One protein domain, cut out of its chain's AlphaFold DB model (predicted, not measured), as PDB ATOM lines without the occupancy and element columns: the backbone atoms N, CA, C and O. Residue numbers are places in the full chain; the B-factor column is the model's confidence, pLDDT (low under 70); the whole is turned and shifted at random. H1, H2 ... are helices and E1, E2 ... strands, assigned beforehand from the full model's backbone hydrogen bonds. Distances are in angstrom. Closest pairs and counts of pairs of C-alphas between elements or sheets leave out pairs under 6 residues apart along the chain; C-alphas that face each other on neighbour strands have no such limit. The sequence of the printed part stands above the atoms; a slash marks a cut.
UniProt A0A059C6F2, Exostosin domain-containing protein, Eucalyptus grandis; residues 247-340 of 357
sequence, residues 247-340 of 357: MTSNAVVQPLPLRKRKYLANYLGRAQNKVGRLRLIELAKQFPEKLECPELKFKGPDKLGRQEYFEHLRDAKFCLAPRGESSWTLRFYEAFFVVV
ATOM      1  N   MET A 247      10.796  11.267  88.540       71.50
ATOM      2  CA  MET A 247       9.776  10.304  88.105       71.50
ATOM      3  C   MET A 247       9.453   9.266  89.177       71.50
ATOM      4  O   MET A 247       8.367   8.698  89.164       71.50
ATOM      5  N   THR A 248      10.380   9.014  90.101       70.62
ATOM      6  CA  THR A 248      10.257   7.950  91.104       70.62
ATOM      7  C   THR A 248       9.997   8.480  92.509       70.62
ATOM      8  O   THR A 248       9.324   7.807  93.284       70.62
ATOM      9  N   SER A 249      10.502   9.673  92.839       67.56
ATOM     10  CA  SER A 249      10.411  10.261  94.184       67.56
ATOM     11  C   SER A 249       9.335  11.344  94.315       67.56
ATOM     12  O   SER A 249       8.629  11.370  95.314       67.56
ATOM     13  N   ASN A 250       9.173  12.201  93.300       63.53
ATOM     14  CA  ASN A 250       8.257  13.347  93.307       63.53
ATOM     15  C   ASN A 250       7.664  13.553  91.913       63.53
ATOM     16  O   ASN A 250       8.186  14.362  91.146       63.53
ATOM     17  N   ALA A 251       6.609  12.798  91.595       64.44
ATOM     18  CA  ALA A 251       6.050  12.699  90.248       64.44
ATOM     19  C   ALA A 251       5.898  14.076  89.574       64.44
ATOM     20  O   ALA A 251       5.046  14.874  89.967       64.44
ATOM     21  N   VAL A 252       6.717  14.328  88.541       74.12
ATOM     22  CA  VAL A 252       6.682  15.562  87.721       74.12
ATOM     23  C   VAL A 252       5.279  15.812  87.172       74.12
ATOM     24  O   VAL A 252       4.839  16.951  87.060       74.12
ATOM     25  N   VAL A 253       4.575  14.728  86.849       80.38
ATOM     26  CA  VAL A 253       3.182  14.729  86.416       80.38
ATOM     27  C   VAL A 253       2.428  13.629  87.151       80.38
ATOM     28  O   VAL A 253       2.963  12.550  87.398       80.38
ATOM     29  N   GLN A 254       1.161  13.873  87.478       82.94
ATOM     30  CA  GLN A 254       0.302  12.840  88.056       82.94
ATOM     31  C   GLN A 254      -0.244  11.909  86.963       82.94
ATOM     32  O   GLN A 254      -0.664  12.417  85.917       82.94
ATOM     33  N   PRO A 255      -0.305  10.583  87.185       83.25
ATOM     34  CA  PRO A 255      -0.918   9.665  86.230       83.25
ATOM     35  C   PRO A 255      -2.390  10.014  85.965       83.25
ATOM     36  O   PRO A 255      -3.149  10.276  86.901       83.25
ATOM     37  N   LEU A 256      -2.813   9.970  84.697       87.00
ATOM     38  CA  LEU A 256      -4.220  10.141  84.319       87.00
ATOM     39  C   LEU A 256      -4.969   8.796  84.370       87.00
ATOM     40  O   LEU A 256      -4.457   7.796  83.843       87.00
ATOM     41  N   PRO A 257      -6.191   8.739  84.943       89.44
ATOM     42  CA  PRO A 257      -7.064   7.573  84.826       89.44
ATOM     43  C   PRO A 257      -7.312   7.211  83.359       89.44
ATOM     44  O   PRO A 257      -7.519   8.103  82.543       89.44
ATOM     45  N   LEU A 258      -7.377   5.917  83.027       89.12
ATOM     46  CA  LEU A 258      -7.527   5.442  81.638       89.12
ATOM     47  C   LEU A 258      -8.711   6.073  80.882       89.12
ATOM     48  O   LEU A 258      -8.603   6.320  79.685       89.12
ATOM     49  N   ARG A 259      -9.827   6.352  81.574       90.25
ATOM     50  CA  ARG A 259     -11.024   6.990  80.991       90.25
ATOM     51  C   ARG A 259     -10.823   8.466  80.632       90.25
ATOM     52  O   ARG A 259     -11.574   8.977  79.815       90.25
ATOM     53  N   LYS A 260      -9.848   9.139  81.252       93.38
ATOM     54  CA  LYS A 260      -9.545  10.561  81.036       93.38
ATOM     55  C   LYS A 260      -8.466  10.794  79.975       93.38
ATOM     56  O   LYS A 260      -8.168  11.943  79.696       93.38
ATOM     57  N   ARG A 261      -7.864   9.728  79.433       93.19
ATOM     58  CA  ARG A 261      -6.790   9.834  78.439       93.19
ATOM     59  C   ARG A 261      -7.371  10.062  77.051       93.19
ATOM     60  O   ARG A 261      -8.201   9.256  76.618       93.19
ATOM     61  N   LYS A 262      -6.919  11.117  76.377       95.62
ATOM     62  CA  LYS A 262      -7.390  11.529  75.052       95.62
ATOM     63  C   LYS A 262      -7.018  10.509  73.980       95.62
ATOM     64  O   LYS A 262      -7.882  10.051  73.236       95.62
ATOM     65  N   TYR A 263      -5.748  10.115  73.927       95.94
ATOM     66  CA  TYR A 263      -5.223   9.310  72.829       95.94
ATOM     67  C   TYR A 263      -5.348   7.807  73.092       95.94
ATOM     68  O   TYR A 263      -5.207   7.307  74.215       95.94
ATOM     69  N   LEU A 264      -5.569   7.042  72.020       95.06
ATOM     70  CA  LEU A 264      -5.428   5.591  72.067       95.06
ATOM     71  C   LEU A 264      -3.957   5.234  72.282       95.06
ATOM     72  O   LEU A 264      -3.647   4.463  73.184       95.06
ATOM     73  N   ALA A 265      -3.060   5.819  71.494       94.94
ATOM     74  CA  ALA A 265      -1.634   5.557  71.593       94.94
ATOM     75  C   ALA A 265      -0.800   6.821  71.367       94.94
ATOM     76  O   ALA A 265      -1.265   7.760  70.723       94.94
ATOM     77  N   ASN A 266       0.437   6.826  71.860       94.69
ATOM     78  CA  ASN A 266       1.403   7.869  71.540       94.69
ATOM     79  C   ASN A 266       2.809   7.337  71.243       94.69
ATOM     80  O   ASN A 266       3.229   6.277  71.712       94.69
ATOM     81  N   TYR A 267       3.550   8.108  70.451       92.31
ATOM     82  CA  TYR A 267       4.989   7.994  70.259       92.31
ATOM     83  C   TYR A 267       5.610   9.390  70.309       92.31
ATOM     84  O   TYR A 267       5.436  10.201  69.406       92.31
ATOM     85  N   LEU A 268       6.397   9.657  71.347       90.06
ATOM     86  CA  LEU A 268       7.048  10.952  71.536       90.06
ATOM     87  C   LEU A 268       8.552  10.806  71.312       90.06
ATOM     88  O   LEU A 268       9.291  10.352  72.191       90.06
ATOM     89  N   GLY A 269       9.039  11.124  70.114       87.75
ATOM     90  CA  GLY A 269      10.476  11.138  69.845       87.75
ATOM     91  C   GLY A 269      10.861  11.363  68.395       87.75
ATOM     92  O   GLY A 269      10.034  11.533  67.513       87.75
ATOM     93  N   ARG A 270      12.171  11.322  68.149       88.81
ATOM     94  CA  ARG A 270      12.751  11.579  66.826       88.81
ATOM     95  C   ARG A 270      12.522  10.398  65.880       88.81
ATOM     96  O   ARG A 270      12.708   9.246  66.289       88.81
ATOM     97  N   ALA A 271      12.224  10.669  64.612       86.75
ATOM     98  CA  ALA A 271      12.064   9.633  63.588       86.75
ATOM     99  C   ALA A 271      13.371   8.875  63.291       86.75
ATOM    100  O   ALA A 271      13.363   7.656  63.132       86.75
ATOM    101  N   GLN A 272      14.507   9.588  63.262       86.75
ATOM    102  CA  GLN A 272      15.844   9.040  62.966       86.75
ATOM    103  C   GLN A 272      15.893   8.179  61.685       86.75
ATOM    104  O   GLN A 272      16.644   7.207  61.634       86.75
ATOM    105  N   ASN A 273      15.069   8.502  60.680       87.62
ATOM    106  CA  ASN A 273      14.920   7.747  59.428       87.62
ATOM    107  C   ASN A 273      14.623   6.247  59.623       87.62
ATOM    108  O   ASN A 273      14.931   5.424  58.764       87.62
ATOM    109  N   LYS A 274      14.039   5.858  60.765       88.88
ATOM    110  CA  LYS A 274      13.653   4.468  61.025       88.88
ATOM    111  C   LYS A 274      12.273   4.211  60.442       88.88
ATOM    112  O   LYS A 274      11.314   4.864  60.845       88.88
ATOM    113  N   VAL A 275      12.169   3.211  59.565       90.62
ATOM    114  CA  VAL A 275      10.938   2.848  58.835       90.62
ATOM    115  C   VAL A 275       9.722   2.758  59.762       90.62
ATOM    116  O   VAL A 275       8.711   3.410  59.519       90.62
ATOM    117  N   GLY A 276       9.837   2.036  60.883       89.88
ATOM    118  CA  GLY A 276       8.733   1.900  61.842       89.88
ATOM    119  C   GLY A 276       8.303   3.218  62.498       89.88
ATOM    120  O   GLY A 276       7.126   3.401  62.785       89.88
ATOM    121  N   ARG A 277       9.230   4.162  62.704       92.00
ATOM    122  CA  ARG A 277       8.928   5.479  63.288       92.00
ATOM    123  C   ARG A 277       8.311   6.425  62.263       92.00
ATOM    124  O   ARG A 277       7.368   7.128  62.598       92.00
ATOM    125  N   LEU A 278       8.809   6.409  61.026       93.75
ATOM    126  CA  LEU A 278       8.238   7.180  59.919       93.75
ATOM    127  C   LEU A 278       6.795   6.747  59.636       93.75
ATOM    128  O   LEU A 278       5.906   7.590  59.574       93.75
ATOM    129  N   ARG A 279       6.537   5.433  59.608       94.50
ATOM    130  CA  ARG A 279       5.187   4.887  59.428       94.50
ATOM    131  C   ARG A 279       4.224   5.295  60.546       94.50
ATOM    132  O   ARG A 279       3.054   5.537  60.277       94.50
ATOM    133  N   LEU A 280       4.694   5.394  61.793       93.69
ATOM    134  CA  LEU A 280       3.872   5.897  62.903       93.69
ATOM    135  C   LEU A 280       3.520   7.380  62.736       93.69
ATOM    136  O   LEU A 280       2.387   7.761  63.016       93.69
ATOM    137  N   ILE A 281       4.455   8.196  62.242       94.00
ATOM    138  CA  ILE A 281       4.207   9.615  61.952       94.00
ATOM    139  C   ILE A 281       3.174   9.756  60.825       94.00
ATOM    140  O   ILE A 281       2.245  10.549  60.939       94.00
ATOM    141  N   GLU A 282       3.289   8.968  59.755       95.12
ATOM    142  CA  GLU A 282       2.297   8.938  58.671       95.12
ATOM    143  C   GLU A 282       0.921   8.476  59.163       95.12
ATOM    144  O   GLU A 282      -0.092   9.091  58.836       95.12
ATOM    145  N   LEU A 283       0.878   7.438  60.003       95.69
ATOM    146  CA  LEU A 283      -0.362   6.930  60.584       95.69
ATOM    147  C   LEU A 283      -1.035   7.969  61.494       95.69
ATOM    148  O   LEU A 283      -2.257   8.085  61.497       95.69
ATOM    149  N   ALA A 284      -0.255   8.757  62.233       95.94
ATOM    150  CA  ALA A 284      -0.784   9.824  63.076       95.94
ATOM    151  C   ALA A 284      -1.419  10.958  62.266       95.94
ATOM    152  O   ALA A 284      -2.401  11.539  62.715       95.94
ATOM    153  N   LYS A 285      -0.931  11.227  61.045       95.62
ATOM    154  CA  LYS A 285      -1.587  12.168  60.119       95.62
ATOM    155  C   LYS A 285      -2.956  11.663  59.656       95.62
ATOM    156  O   LYS A 285      -3.848  12.471  59.430       95.62
ATOM    157  N   GLN A 286      -3.129  10.346  59.526       96.88
ATOM    158  CA  GLN A 286      -4.410   9.732  59.148       96.88
ATOM    159  C   GLN A 286      -5.389   9.644  60.328       96.88
ATOM    160  O   GLN A 286      -6.599   9.732  60.134       96.88
ATOM    161  N   PHE A 287      -4.880   9.481  61.554       96.56
ATOM    162  CA  PHE A 287      -5.690   9.321  62.765       96.56
ATOM    163  C   PHE A 287      -5.274  10.282  63.896       96.56
ATOM    164  O   PHE A 287      -4.947   9.813  64.995       96.56
ATOM    165  N   PRO A 288      -5.326  11.611  63.681       95.62
ATOM    166  CA  PRO A 288      -4.818  12.597  64.641       95.62
ATOM    167  C   PRO A 288      -5.564  12.582  65.983       95.62
ATOM    168  O   PRO A 288      -4.974  12.867  67.019       95.62
ATOM    169  N   GLU A 289      -6.836  12.170  65.992       95.50
ATOM    170  CA  GLU A 289      -7.643  12.051  67.217       95.50
ATOM    171  C   GLU A 289      -7.327  10.794  68.047       95.50
ATOM    172  O   GLU A 289      -7.736  10.683  69.201       95.50
ATOM    173  N   LYS A 290      -6.620   9.807  67.475       95.06
ATOM    174  CA  LYS A 290      -6.328   8.521  68.139       95.06
ATOM    175  C   LYS A 290      -4.846   8.323  68.439       95.06
ATOM    176  O   LYS A 290      -4.535   7.674  69.440       95.06
ATOM    177  N   LEU A 291      -3.953   8.827  67.589       96.44
ATOM    178  CA  LEU A 291      -2.514   8.593  67.675       96.44
ATOM    179  C   LEU A 291      -1.747   9.915  67.741       96.44
ATOM    180  O   LEU A 291      -1.668  10.649  66.761       96.44
ATOM    181  N   GLU A 292      -1.108  10.165  68.879       95.56
ATOM    182  CA  GLU A 292      -0.203  11.299  69.052       95.56
ATOM    183  C   GLU A 292       1.230  10.897  68.681       95.56
ATOM    184  O   GLU A 292       1.860  10.081  69.353       95.56
ATOM    185  N   CYS A 293       1.763  11.453  67.595       94.12
ATOM    186  CA  CYS A 293       3.111  11.125  67.125       94.12
ATOM    187  C   CYS A 293       3.809  12.334  66.476       94.12
ATOM    188  O   CYS A 293       4.081  12.312  65.271       94.12
ATOM    189  N   PRO A 294       4.090  13.409  67.235       90.44
ATOM    190  CA  PRO A 294       4.795  14.569  66.707       90.44
ATOM    191  C   PRO A 294       6.229  14.207  66.300       90.44
ATOM    192  O   PRO A 294       6.918  13.429  66.973       90.44
ATOM    193  N   GLU A 295       6.716  14.804  65.211       86.81
ATOM    194  CA  GLU A 295       8.106  14.639  64.792       86.81
ATOM    195  C   GLU A 295       9.032  15.533  65.628       86.81
ATOM    196  O   GLU A 295       9.370  16.651  65.248       86.81
ATOM    197  N   LEU A 296       9.479  15.019  66.775       87.31
ATOM    198  CA  LEU A 296      10.337  15.792  67.672       87.31
ATOM    199  C   LEU A 296      11.747  15.988  67.100       87.31
ATOM    200  O   LEU A 296      12.313  15.090  66.461       87.31
ATOM    201  N   LYS A 297      12.368  17.130  67.414       83.06
ATOM    202  CA  LYS A 297      13.761  17.456  67.062       83.06
ATOM    203  C   LYS A 297      14.663  17.497  68.301       83.06
ATOM    204  O   LYS A 297      14.223  17.445  69.445       83.06
ATOM    205  N   PHE A 298      15.981  17.512  68.080       72.00
ATOM    206  CA  PHE A 298      16.973  17.529  69.171       72.00
ATOM    207  C   PHE A 298      17.150  18.924  69.802       72.00
ATOM    208  O   PHE A 298      17.504  19.041  70.976       72.00
ATOM    209  N   LYS A 299      16.916  19.975  69.013       75.56
ATOM    210  CA  LYS A 299      16.981  21.393  69.377       75.56
ATOM    211  C   LYS A 299      15.900  22.139  68.595       75.56
ATOM    212  O   LYS A 299      15.418  21.612  67.594       75.56
ATOM    213  N   GLY A 300      15.608  23.364  69.020       79.81
ATOM    214  CA  GLY A 300      14.630  24.227  68.366       79.81
ATOM    215  C   GLY A 300      13.224  24.089  68.954       79.81
ATOM    216  O   GLY A 300      13.071  23.441  69.994       79.81
ATOM    217  N   PRO A 301      12.228  24.716  68.308       78.06
ATOM    218  CA  PRO A 301      10.855  24.793  68.809       78.06
ATOM    219  C   PRO A 301      10.169  23.421  68.879       78.06
ATOM    220  O   PRO A 301       9.386  23.177  69.785       78.06
ATOM    221  N   ASP A 302      10.551  22.480  68.013       78.88
ATOM    222  CA  ASP A 302       9.973  21.125  67.956       78.88
ATOM    223  C   ASP A 302      10.542  20.166  69.023       78.88
ATOM    224  O   ASP A 302      10.530  18.937  68.873       78.88
ATOM    225  N   LYS A 303      11.137  20.710  70.087       84.31
ATOM    226  CA  LYS A 303      11.625  19.948  71.235       84.31
ATOM    227  C   LYS A 303      10.691  20.202  72.409       84.31
ATOM    228  O   LYS A 303      10.695  21.295  72.962       84.31
ATOM    229  N   LEU A 304      10.016  19.151  72.861       84.31
ATOM    230  CA  LEU A 304       9.212  19.237  74.075       84.31
ATOM    231  C   LEU A 304      10.089  19.513  75.297       84.31
ATOM    232  O   LEU A 304      11.164  18.917  75.486       84.31
ATOM    233  N   GLY A 305       9.587  20.399  76.153       85.19
ATOM    234  CA  GLY A 305      10.067  20.535  77.517       85.19
ATOM    235  C   GLY A 305       9.902  19.219  78.279       85.19
ATOM    236  O   GLY A 305       9.163  18.321  77.885       85.19
ATOM    237  N   ARG A 306      10.602  19.066  79.405       81.25
ATOM    238  CA  ARG A 306      10.542  17.810  80.168       81.25
ATOM    239  C   ARG A 306       9.153  17.536  80.743       81.25
ATOM    240  O   ARG A 306       8.677  16.413  80.650       81.25
ATOM    241  N   GLN A 307       8.556  18.535  81.389       85.81
ATOM    242  CA  GLN A 307       7.228  18.396  81.983       85.81
ATOM    243  C   GLN A 307       6.188  18.141  80.891       85.81
ATOM    244  O   GLN A 307       5.484  17.142  80.959       85.81
ATOM    245  N   GLU A 308       6.208  18.966  79.847       89.06
ATOM    246  CA  GLU A 308       5.377  18.830  78.652       89.06
ATOM    247  C   GLU A 308       5.474  17.416  78.046       89.06
ATOM    248  O   GLU A 308       4.463  16.739  77.896       89.06
ATOM    249  N   TYR A 309       6.685  16.887  77.817       89.12
ATOM    250  CA  TYR A 309       6.883  15.510  77.338       89.12
ATOM    251  C   TYR A 309       6.129  14.475  78.181       89.12
ATOM    252  O   TYR A 309       5.506  13.568  77.630       89.12
ATOM    253  N   PHE A 310       6.162  14.597  79.509       87.81
ATOM    254  CA  PHE A 310       5.459  13.668  80.388       87.81
ATOM    255  C   PHE A 310       3.950  13.919  80.456       87.81
ATOM    256  O   PHE A 310       3.197  12.966  80.666       87.81
ATOM    257  N   GLU A 311       3.494  15.156  80.254       90.44
ATOM    258  CA  GLU A 311       2.074  15.499  80.129       90.44
ATOM    259  C   GLU A 311       1.454  14.864  78.883       90.44
ATOM    260  O   GLU A 311       0.377  14.278  78.989       90.44
ATOM    261  N   HIS A 312       2.170  14.873  77.759       92.31
ATOM    262  CA  HIS A 312       1.795  14.122  76.562       92.31
ATOM    263  C   HIS A 312       1.884  12.608  76.807       92.31
ATOM    264  O   HIS A 312       0.954  11.859  76.508       92.31
ATOM    265  N   LEU A 313       2.973  12.131  77.434       90.56
ATOM    266  CA  LEU A 313       3.197  10.695  77.628       90.56
ATOM    267  C   LEU A 313       2.065  10.034  78.434       90.56
ATOM    268  O   LEU A 313       1.627   8.939  78.078       90.56
ATOM    269  N   ARG A 314       1.558  10.703  79.481       90.25
ATOM    270  CA  ARG A 314       0.467  10.189  80.333       90.25
ATOM    271  C   ARG A 314      -0.916  10.207  79.679       90.25
ATOM    272  O   ARG A 314      -1.815   9.555  80.214       90.25
ATOM    273  N   ASP A 315      -1.105  10.946  78.584       93.25
ATOM    274  CA  ASP A 315      -2.411  11.171  77.943       93.25
ATOM    275  C   ASP A 315      -2.749  10.138  76.848       93.25
ATOM    276  O   ASP A 315      -3.678  10.307  76.059       93.25
ATOM    277  N   ALA A 316      -2.030   9.010  76.829       93.31
ATOM    278  CA  ALA A 316      -2.318   7.875  75.956       93.31
ATOM    279  C   ALA A 316      -2.569   6.576  76.729       93.31
ATOM    280  O   ALA A 316      -2.010   6.327  77.803       93.31
ATOM    281  N   LYS A 317      -3.408   5.701  76.166       91.50
ATOM    282  CA  LYS A 317      -3.649   4.354  76.718       91.50
ATOM    283  C   LYS A 317      -2.475   3.412  76.438       91.50
ATOM    284  O   LYS A 317      -2.139   2.606  77.300       91.50
ATOM    285  N   PHE A 318      -1.836   3.556  75.277       91.62
ATOM    286  CA  PHE A 318      -0.671   2.776  74.862       91.62
ATOM    287  C   PHE A 318       0.526   3.680  74.541       91.62
ATOM    288  O   PHE A 318       0.449   4.536  73.664       91.62
ATOM    289  N   CYS A 319       1.656   3.460  75.209       90.94
ATOM    290  CA  CYS A 319       2.906   4.157  74.903       90.94
ATOM    291  C   CYS A 319       3.773   3.294  73.988       90.94
ATOM    292  O   CYS A 319       4.280   2.250  74.400       90.94
ATOM    293  N   LEU A 320       3.955   3.726  72.743       90.88
ATOM    294  CA  LEU A 320       4.687   2.966  71.739       90.88
ATOM    295  C   LEU A 320       6.201   3.171  71.894       90.88
ATOM    296  O   LEU A 320       6.710   4.296  71.964       90.88
ATOM    297  N   ALA A 321       6.952   2.069  71.870       88.12
ATOM    298  CA  ALA A 321       8.413   2.059  71.936       88.12
ATOM    299  C   ALA A 321       9.038   1.413  70.681       88.12
ATOM    300  O   ALA A 321       9.753   0.419  70.791       88.12
ATOM    301  N   PRO A 322       8.798   1.959  69.471       87.69
ATOM    302  CA  PRO A 322       9.363   1.413  68.246       87.69
ATOM    303  C   PRO A 322      10.897   1.486  68.271       87.69
ATOM    304  O   PRO A 322      11.499   2.466  68.746       87.69
ATOM    305  N   ARG A 323      11.513   0.454  67.687       81.19
ATOM    306  CA  ARG A 323      12.967   0.281  67.573       81.19
ATOM    307  C   ARG A 323      13.665   1.561  67.097       81.19
ATOM    308  O   ARG A 323      13.156   2.302  66.251       81.19
ATOM    309  N   GLY A 324      14.821   1.844  67.693       80.62
ATOM    310  CA  GLY A 324      15.675   2.985  67.367       80.62
ATOM    311  C   GLY A 324      16.995   2.567  66.746       80.62
ATOM    312  O   GLY A 324      17.041   1.709  65.876       80.62
ATOM    313  N   GLU A 325      18.084   3.193  67.190       77.88
ATOM    314  CA  GLU A 325      19.438   2.671  66.940       77.88
ATOM    315  C   GLU A 325      19.717   1.376  67.724       77.88
ATOM    316  O   GLU A 325      20.630   0.621  67.389       77.88
ATOM    317  N   SER A 326      18.910   1.126  68.751       74.31
ATOM    318  CA  SER A 326      18.909  -0.055  69.599       74.31
ATOM    319  C   SER A 326      17.499  -0.635  69.740       74.31
ATOM    320  O   SER A 326      16.510  -0.041  69.288       74.31
ATOM    321  N   SER A 327      17.420  -1.829  70.332       70.19
ATOM    322  CA  SER A 327      16.198  -2.644  70.376       70.19
ATOM    323  C   SER A 327      15.046  -2.013  71.144       70.19
ATOM    324  O   SER A 327      13.908  -2.109  70.694       70.19
ATOM    325  N   TRP A 328      15.329  -1.324  72.243       71.50
ATOM    326  CA  TRP A 328      14.359  -0.504  72.964       71.50
ATOM    327  C   TRP A 328      15.056   0.733  73.525       71.50
ATOM    328  O   TRP A 328      16.280   0.813  73.536       71.50
ATOM    329  N   THR A 329      14.285   1.733  73.945       69.75
ATOM    330  CA  THR A 329      14.817   3.000  74.463       69.75
ATOM    331  C   THR A 329      14.450   3.183  75.934       69.75
ATOM    332  O   THR A 329      13.571   2.491  76.451       69.75
ATOM    333  N   LEU A 330      15.048   4.185  76.597       78.81
ATOM    334  CA  LEU A 330      14.606   4.647  77.925       78.81
ATOM    335  C   LEU A 330      13.099   4.896  78.011       78.81
ATOM    336  O   LEU A 330      12.539   4.782  79.097       78.81
ATOM    337  N   ARG A 331      12.443   5.184  76.878       81.31
ATOM    338  CA  ARG A 331      11.005   5.445  76.813       81.31
ATOM    339  C   ARG A 331      10.185   4.323  77.435       81.31
ATOM    340  O   ARG A 331       9.160   4.610  78.032       81.31
ATOM    341  N   PHE A 332      10.626   3.070  77.316       83.94
ATOM    342  CA  PHE A 332       9.932   1.956  77.959       83.94
ATOM    343  C   PHE A 332       9.811   2.178  79.476       83.94
ATOM    344  O   PHE A 332       8.719   2.105  80.034       83.94
ATOM    345  N   TYR A 333      10.919   2.540  80.125       84.38
ATOM    346  CA  TYR A 333      10.943   2.821  81.557       84.38
ATOM    347  C   TYR A 333      10.248   4.147  81.896       84.38
ATOM    348  O   TYR A 333       9.503   4.208  82.867       84.38
ATOM    349  N   GLU A 334      10.418   5.194  81.085       84.62
ATOM    350  CA  GLU A 334       9.707   6.469  81.272       84.62
ATOM    351  C   GLU A 334       8.183   6.289  81.226       84.62
ATOM    352  O   GLU A 334       7.480   6.774  82.109       84.62
ATOM    353  N   ALA A 335       7.673   5.543  80.244       84.25
ATOM    354  CA  ALA A 335       6.252   5.236  80.123       84.25
ATOM    355  C   ALA A 335       5.753   4.424  81.320       84.25
ATOM    356  O   ALA A 335       4.694   4.728  81.869       84.25
ATOM    357  N   PHE A 336       6.538   3.440  81.769       83.12
ATOM    358  CA  PHE A 336       6.209   2.637  82.942       83.12
ATOM    359  C   PHE A 336       5.998   3.511  84.189       83.12
ATOM    360  O   PHE A 336       4.946   3.425  84.819       83.12
ATOM    361  N   PHE A 337       6.940   4.404  84.512       78.62
ATOM    362  CA  PHE A 337       6.851   5.251  85.712       78.62
ATOM    363  C   PHE A 337       5.829   6.393  85.608       78.62
ATOM    364  O   PHE A 337       5.334   6.860  86.628       78.62
ATOM    365  N   VAL A 338       5.480   6.846  84.400       78.25
ATOM    366  CA  VAL A 338       4.427   7.861  84.200       78.25
ATOM    367  C   VAL A 338       3.028   7.274  84.340       78.25
ATOM    368  O   VAL A 338       2.112   7.923  84.846       78.25
ATOM    369  N   VAL A 339       2.838   6.054  83.845       67.88
ATOM    370  CA  VAL A 339       1.523   5.413  83.765       67.88
ATOM    371  C   VAL A 339       1.185   4.661  85.053       67.88
ATOM    372  O   VAL A 339       0.008   4.586  85.413       67.88
ATOM    373  N   VAL A 340       2.193   4.142  85.760       59.22
ATOM    374  CA  VAL A 340       2.053   3.384  87.008       59.22
ATOM    375  C   VAL A 340       2.491   4.254  88.187       59.22
ATOM    376  O   VAL A 340       3.643   4.666  88.270       59.22
TER     377      VAL A 340
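What this domain is: This is residues 247 to 340 of the 357 residues of the protein "Exostosin domain-containing protein" of Eucalyptus grandis (UniProt A0A059C6F2). Little regular structure: mostly loop, with a small ladder of two short parallel strands, E1 and E2, in its middle, H1 at one side and H2 and H3 at the other. Residues 291 to 292 pair parallel with E1. The 94 printed residues hold E1, H1, H2, E2, H3, class mixed, 37 residues in named elements; the whole is compact, radius of gyration of the C-alphas 12.9 A, spans 35 by 28 by 25 A.

Where its parts are: E1 is residues 263 to 266, from C-alpha 263 at (-5.223, 9.310, 72.829). H1 is 275 to 286, 16.8 A; H2 306 to 313; E2 316 to 319; H3 331 to 339, 11.8 A, ending at (1.523, 5.413, 83.765).

How they stand to each other: E1 and E2 are parallel at 25 degrees; N 266 and O 318 are 2.9 A apart. With H1 and H2 between, they make a strand-helix-strand unit. H2 and H3 only just touch, with 3 pairs of C-alphas within 8 A, closest Leu 313 and Ala 335, 6.7 A, about perpendicular at 80 degrees. H1 and H3 are apart. In H1, H2 and H3 every O i to N i+4 pair is within hydrogen-bond range.

The domain as a whole: The printed part has no cut. The links H1 to H2 and E2 to H3 are long. Residues 249 to 251, 329 and 339 to 340 have pLDDT under 70.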